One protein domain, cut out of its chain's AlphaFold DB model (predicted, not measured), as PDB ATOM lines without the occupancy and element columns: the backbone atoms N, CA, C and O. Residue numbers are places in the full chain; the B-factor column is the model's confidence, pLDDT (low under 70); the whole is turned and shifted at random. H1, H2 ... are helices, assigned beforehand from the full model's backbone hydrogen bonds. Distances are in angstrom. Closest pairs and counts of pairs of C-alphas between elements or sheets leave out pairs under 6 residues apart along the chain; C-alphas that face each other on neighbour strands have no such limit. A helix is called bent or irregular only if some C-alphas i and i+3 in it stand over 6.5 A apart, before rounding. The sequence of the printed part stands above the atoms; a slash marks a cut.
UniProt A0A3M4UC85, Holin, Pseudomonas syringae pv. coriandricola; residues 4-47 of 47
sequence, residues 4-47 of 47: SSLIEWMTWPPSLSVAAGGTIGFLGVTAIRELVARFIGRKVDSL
ATOM      1  N   SER A   4     217.521 134.848 207.042       53.06
ATOM      2  CA  SER A   4     216.967 136.167 206.664       53.06
ATOM      3  C   SER A   4     217.725 136.846 205.524       53.06
ATOM      4  O   SER A   4     217.093 137.464 204.676       53.06
ATOM      5  N   SER A   5     219.051 136.703 205.452       56.25
ATOM      6  CA  SER A   5     219.853 137.361 204.410       56.25
ATOM      7  C   SER A   5     219.672 136.724 203.027       56.25
ATOM      8  O   SER A   5     219.852 137.387 202.012       56.25
ATOM      9  N   LEU A   6     219.262 135.450 202.964       53.31
ATOM     10  CA  LEU A   6     218.891 134.782 201.709       53.31
ATOM     11  C   LEU A   6     217.477 135.160 201.239       53.31
ATOM     12  O   LEU A   6     217.219 135.210 200.041       53.31
ATOM     13  N   ILE A   7     216.570 135.463 202.171       55.34
ATOM     14  CA  ILE A   7     215.201 135.916 201.871       55.34
ATOM     15  C   ILE A   7     215.193 137.352 201.330       55.34
ATOM     16  O   ILE A   7     214.370 137.682 200.479       55.34
ATOM     17  N   GLU A   8     216.153 138.182 201.737       54.41
ATOM     18  CA  GLU A   8     216.377 139.504 201.139       54.41
ATOM     19  C   GLU A   8     216.855 139.397 199.678       54.41
ATOM     20  O   GLU A   8     216.412 140.160 198.826       54.41
ATOM     21  N   TRP A   9     217.660 138.378 199.346       59.28
ATOM     22  CA  TRP A   9     218.069 138.084 197.963       59.28
ATOM     23  C   TRP A   9     216.937 137.486 197.106       59.28
ATOM     24  O   TRP A   9     216.939 137.618 195.882       59.28
ATOM     25  N   MET A  10     215.938 136.868 197.746       56.59
ATOM     26  CA  MET A  10     214.734 136.330 197.100       56.59
ATOM     27  C   MET A  10     213.582 137.348 197.009       56.59
ATOM     28  O   MET A  10     212.610 137.117 196.291       56.59
ATOM     29  N   THR A  11     213.706 138.508 197.663       58.94
ATOM     30  CA  THR A  11     212.918 139.707 197.347       58.94
ATOM     31  C   THR A  11     213.534 140.348 196.113       58.94
ATOM     32  O   THR A  11     214.210 141.368 196.178       58.94
ATOM     33  N   TRP A  12     213.339 139.736 194.945       62.22
ATOM     34  CA  TRP A  12     213.549 140.484 193.714       62.22
ATOM     35  C   TRP A  12     212.599 141.687 193.749       62.22
ATOM     36  O   TRP A  12     211.384 141.484 193.847       62.22
ATOM     37  N   PRO A  13     213.118 142.930 193.719       63.59
ATOM     38  CA  PRO A  13     212.290 144.122 193.732       63.59
ATOM     39  C   PRO A  13     211.214 143.995 192.650       63.59
ATOM     40  O   PRO A  13     211.540 143.572 191.535       63.59
ATOM     41  N   PRO A  14     209.955 144.373 192.923       61.22
ATOM     42  CA  PRO A  14     208.873 144.280 191.945       61.22
ATOM     43  C   PRO A  14     209.262 144.883 190.587       61.22
ATOM     44  O   PRO A  14     208.958 144.316 189.544       61.22
ATOM     45  N   SER A  15     210.037 145.969 190.594       62.34
ATOM     46  CA  SER A  15     210.566 146.626 189.396       62.34
ATOM     47  C   SER A  15     211.533 145.766 188.578       62.34
ATOM     48  O   SER A  15     211.490 145.828 187.354       62.34
ATOM     49  N   LEU A  16     212.379 144.947 189.211       69.38
ATOM     50  CA  LEU A  16     213.275 144.025 188.502       69.38
ATOM     51  C   LEU A  16     212.502 142.841 187.918       69.38
ATOM     52  O   LEU A  16     212.775 142.445 186.791       69.38
ATOM     53  N   SER A  17     211.492 142.336 188.630       77.12
ATOM     54  CA  SER A  17     210.606 141.284 188.116       77.12
ATOM     55  C   SER A  17     209.750 141.780 186.941       77.12
ATOM     56  O   SER A  17     209.586 141.076 185.949       77.12
ATOM     57  N   VAL A  18     209.274 143.032 186.990       77.56
ATOM     58  CA  VAL A  18     208.553 143.686 185.884       77.56
ATOM     59  C   VAL A  18     209.486 144.010 184.716       77.56
ATOM     60  O   VAL A  18     209.095 143.823 183.569       77.56
ATOM     61  N   ALA A  19     210.726 144.442 184.961       80.81
ATOM     62  CA  ALA A  19     211.704 144.683 183.900       80.81
ATOM     63  C   ALA A  19     212.158 143.375 183.226       80.81
ATOM     64  O   ALA A  19     212.205 143.292 181.999       80.81
ATOM     65  N   ALA A  20     212.436 142.325 184.003       78.94
ATOM     66  CA  ALA A  20     212.765 141.001 183.483       78.94
ATOM     67  C   ALA A  20     211.565 140.383 182.745       78.94
ATOM     68  O   ALA A  20     211.698 139.934 181.611       78.94
ATOM     69  N   GLY A  21     210.367 140.442 183.328       78.19
ATOM     70  CA  GLY A  21     209.136 139.981 182.685       78.19
ATOM     71  C   GLY A  21     208.774 140.791 181.437       78.19
ATOM     72  O   GLY A  21     208.310 140.226 180.453       78.19
ATOM     73  N   GLY A  22     209.040 142.097 181.433       80.75
ATOM     74  CA  GLY A  22     208.808 142.991 180.299       80.75
ATOM     75  C   GLY A  22     209.790 142.759 179.153       80.75
ATOM     76  O   GLY A  22     209.375 142.713 177.997       80.75
ATOM     77  N   THR A  23     211.075 142.546 179.454       79.94
ATOM     78  CA  THR A  23     212.098 142.213 178.445       79.94
ATOM     79  C   THR A  23     211.871 140.821 177.855       79.94
ATOM     80  O   THR A  23     211.858 140.681 176.633       79.94
ATOM     81  N   ILE A  24     211.596 139.810 178.688       84.38
ATOM     82  CA  ILE A  24     211.227 138.458 178.236       84.38
ATOM     83  C   ILE A  24     209.911 138.497 177.453       84.38
ATOM     84  O   ILE A  24     209.803 137.865 176.407       84.38
ATOM     85  N   GLY A  25     208.928 139.272 177.914       79.38
ATOM     86  CA  GLY A  25     207.657 139.467 177.226       79.38
ATOM     87  C   GLY A  25     207.847 140.069 175.837       79.38
ATOM     88  O   GLY A  25     207.338 139.515 174.869       79.38
ATOM     89  N   PHE A  26     208.636 141.141 175.713       81.00
ATOM     90  CA  PHE A  26     208.922 141.819 174.442       81.00
ATOM     91  C   PHE A  26     209.684 140.928 173.444       81.00
ATOM     92  O   PHE A  26     209.320 140.854 172.264       81.00
ATOM     93  N   LEU A  27     210.693 140.191 173.921       85.06
ATOM     94  CA  LEU A  27     211.387 139.168 173.128       85.06
ATOM     95  C   LEU A  27     210.451 138.005 172.757       85.06
ATOM     96  O   LEU A  27     210.518 137.461 171.658       85.06
ATOM     97  N   GLY A  28     209.516 137.661 173.641       83.50
ATOM     98  CA  GLY A  28     208.490 136.657 173.398       83.50
ATOM     99  C   GLY A  28     207.546 137.050 172.265       83.50
ATOM    100  O   GLY A  28     207.313 136.243 171.373       83.50
ATOM    101  N   VAL A  29     207.036 138.287 172.236       81.88
ATOM    102  CA  VAL A  29     206.094 138.710 171.178       81.88
ATOM    103  C   VAL A  29     206.759 138.745 169.804       81.88
ATOM    104  O   VAL A  29     206.123 138.424 168.800       81.88
ATOM    105  N   THR A  30     208.040 139.112 169.745       82.62
ATOM    106  CA  THR A  30     208.819 139.105 168.499       82.62
ATOM    107  C   THR A  30     209.081 137.680 168.016       82.62
ATOM    108  O   THR A  30     208.774 137.380 166.863       82.62
ATOM    109  N   ALA A  31     209.500 136.772 168.904       82.69
ATOM    110  CA  ALA A  31     209.642 135.351 168.586       82.69
ATOM    111  C   ALA A  31     208.306 134.696 168.181       82.69
ATOM    112  O   ALA A  31     208.258 133.934 167.219       82.69
ATOM    113  N   ILE A  32     207.199 135.020 168.863       85.81
ATOM    114  CA  ILE A  32     205.853 134.532 168.522       85.81
ATOM    115  C   ILE A  32     205.433 135.060 167.152       85.81
ATOM    116  O   ILE A  32     204.963 134.280 166.332       85.81
ATOM    117  N   ARG A  33     205.615 136.354 166.867       82.50
ATOM    118  CA  ARG A  33     205.310 136.941 165.552       82.50
ATOM    119  C   ARG A  33     206.085 136.238 164.443       82.50
ATOM    120  O   ARG A  33     205.506 135.937 163.404       82.50
ATOM    121  N   GLU A  34     207.367 135.978 164.656       84.81
ATOM    122  CA  GLU A  34     208.217 135.306 163.678       84.81
ATOM    123  C   GLU A  34     207.808 133.840 163.489       84.81
ATOM    124  O   GLU A  34     207.681 133.374 162.358       84.81
ATOM    125  N   LEU A  35     207.492 133.133 164.580       85.25
ATOM    126  CA  LEU A  35     206.994 131.758 164.556       85.25
ATOM    127  C   LEU A  35     205.643 131.662 163.843       85.25
ATOM    128  O   LEU A  35     205.471 130.798 162.987       85.25
ATOM    129  N   VAL A  36     204.714 132.573 164.135       87.06
ATOM    130  CA  VAL A  36     203.404 132.677 163.480       87.06
ATOM    131  C   VAL A  36     203.567 133.003 161.998       87.06
ATOM    132  O   VAL A  36     202.949 132.341 161.173       87.06
ATOM    133  N   ALA A  37     204.435 133.951 161.631       85.06
ATOM    134  CA  ALA A  37     204.715 134.274 160.232       85.06
ATOM    135  C   ALA A  37     205.322 133.079 159.478       85.06
ATOM    136  O   ALA A  37     204.909 132.788 158.358       85.06
ATOM    137  N   ARG A  38     206.238 132.328 160.103       80.25
ATOM    138  CA  ARG A  38     206.794 131.088 159.538       80.25
ATOM    139  C   ARG A  38     205.743 129.991 159.397       80.25
ATOM    140  O   ARG A  38     205.752 129.271 158.403       80.25
ATOM    141  N   PHE A  39     204.854 129.847 160.377       79.75
ATOM    142  CA  PHE A  39     203.793 128.839 160.359       79.75
ATOM    143  C   PHE A  39     202.714 129.153 159.323       79.75
ATOM    144  O   PHE A  39     202.306 128.259 158.585       79.75
ATOM    145  N   ILE A  40     202.279 130.412 159.236       81.06
ATOM    146  CA  ILE A  40     201.325 130.870 158.222       81.06
ATOM    147  C   ILE A  40     201.972 130.806 156.838       81.06
ATOM    148  O   ILE A  40     201.377 130.243 155.930       81.06
ATOM    149  N   GLY A  41     203.209 131.286 156.687       70.69
ATOM    150  CA  GLY A  41     203.960 131.197 155.434       70.69
ATOM    151  C   GLY A  41     204.107 129.757 154.942       70.69
ATOM    152  O   GLY A  41     203.797 129.483 153.792       70.69
ATOM    153  N   ARG A  42     204.458 128.804 155.820       65.19
ATOM    154  CA  ARG A  42     204.483 127.370 155.468       65.19
ATOM    155  C   ARG A  42     203.113 126.802 155.103       65.19
ATOM    156  O   ARG A  42     203.039 125.924 154.254       65.19
ATOM    157  N   LYS A  43     202.036 127.246 155.759       60.03
ATOM    158  CA  LYS A  43     200.670 126.813 155.424       60.03
ATOM    159  C   LYS A  43     200.217 127.334 154.061       60.03
ATOM    160  O   LYS A  43     199.479 126.627 153.390       60.03
ATOM    161  N   VAL A  44     200.629 128.546 153.690       58.50
ATOM    162  CA  VAL A  44     200.294 129.171 152.403       58.50
ATOM    163  C   VAL A  44     201.147 128.603 151.267       58.50
ATOM    164  O   VAL A  44     200.621 128.396 150.190       58.50
ATOM    165  N   ASP A  45     202.422 128.295 151.512       56.44
ATOM    166  CA  ASP A  45     203.332 127.704 150.513       56.44
ATOM    167  C   ASP A  45     203.001 126.234 150.180       56.44
ATOM    168  O   ASP A  45     203.369 125.718 149.132       56.44
ATOM    169  N   SER A  46     202.282 125.549 151.074       55.53
ATOM    170  CA  SER A  46     201.884 124.147 150.904       55.53
ATOM    171  C   SER A  46     200.538 123.957 150.180       55.53
ATOM    172  O   SER A  46     200.050 122.823 150.144       55.53
ATOM    173  N   LEU A  47     199.923 125.028 149.662       50.44
ATOM    174  CA  LEU A  47     198.633 125.017 148.958       50.44
ATOM    175  C   LEU A  47     198.789 125.568 147.538       50.44
ATOM    176  O   LEU A  47     198.184 124.965 146.625       50.44
TER     177      LEU A  47
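This is residues 4 to 47 of the 47 residues of the protein "Holin" of Pseudomonas syringae pv. coriandricola (UniProt A0A3M4UC85). Going along the printed part from its first residue, you meet a short helix, H1, then a tight link that steps aside, then one long helix, H2, which makes most of a thin rod. H1 sits off the first end of H2 and does not fold back on it, and there is no core. The printed part has 44 residues, with two named helices in the order H1, H2 and no named strand; the class is all helix. The whole is extended, with a radius of gyration of the C-alphas of 18.5 A, and spans 61 by 15 by 7 A.

Look first at H1, residues 4 to 10, and then at H2, residues 14 to 45: the two are apart, with no C-alpha of the one within 8 A of the other. Between them you find Thr 11, Trp 12 and Pro 13, a tight link. In the backbone of H2 every O i to N i+4 pair is within hydrogen-bond range; in H1 2 of 3 are.

Find C-alpha 4 at (216.967, 136.167, 206.664), where H1 begins; it runs 9.8 A to C-alpha 10. Next find C-alpha 14 at (208.873, 144.280, 191.945), where H2 begins; from there it runs 45.0 A to C-alpha 45 at (203.332, 127.704, 150.513). Neither helix is bent.

The two C-alphas farthest apart are those of Ser 4 and Leu 47, the first and last printed, 61.6 A from each other. Residues 4 to 47 stand free: no C-alpha there has another, 8 or more apart along the chain, within 10 A. The printed part has no cut and ends at the chain's last residue. The mean pLDDT of the printed part is 71.5; look in the B-factor column at residues 4 to 16 and 42 to 47, where the model's confidence is under 70.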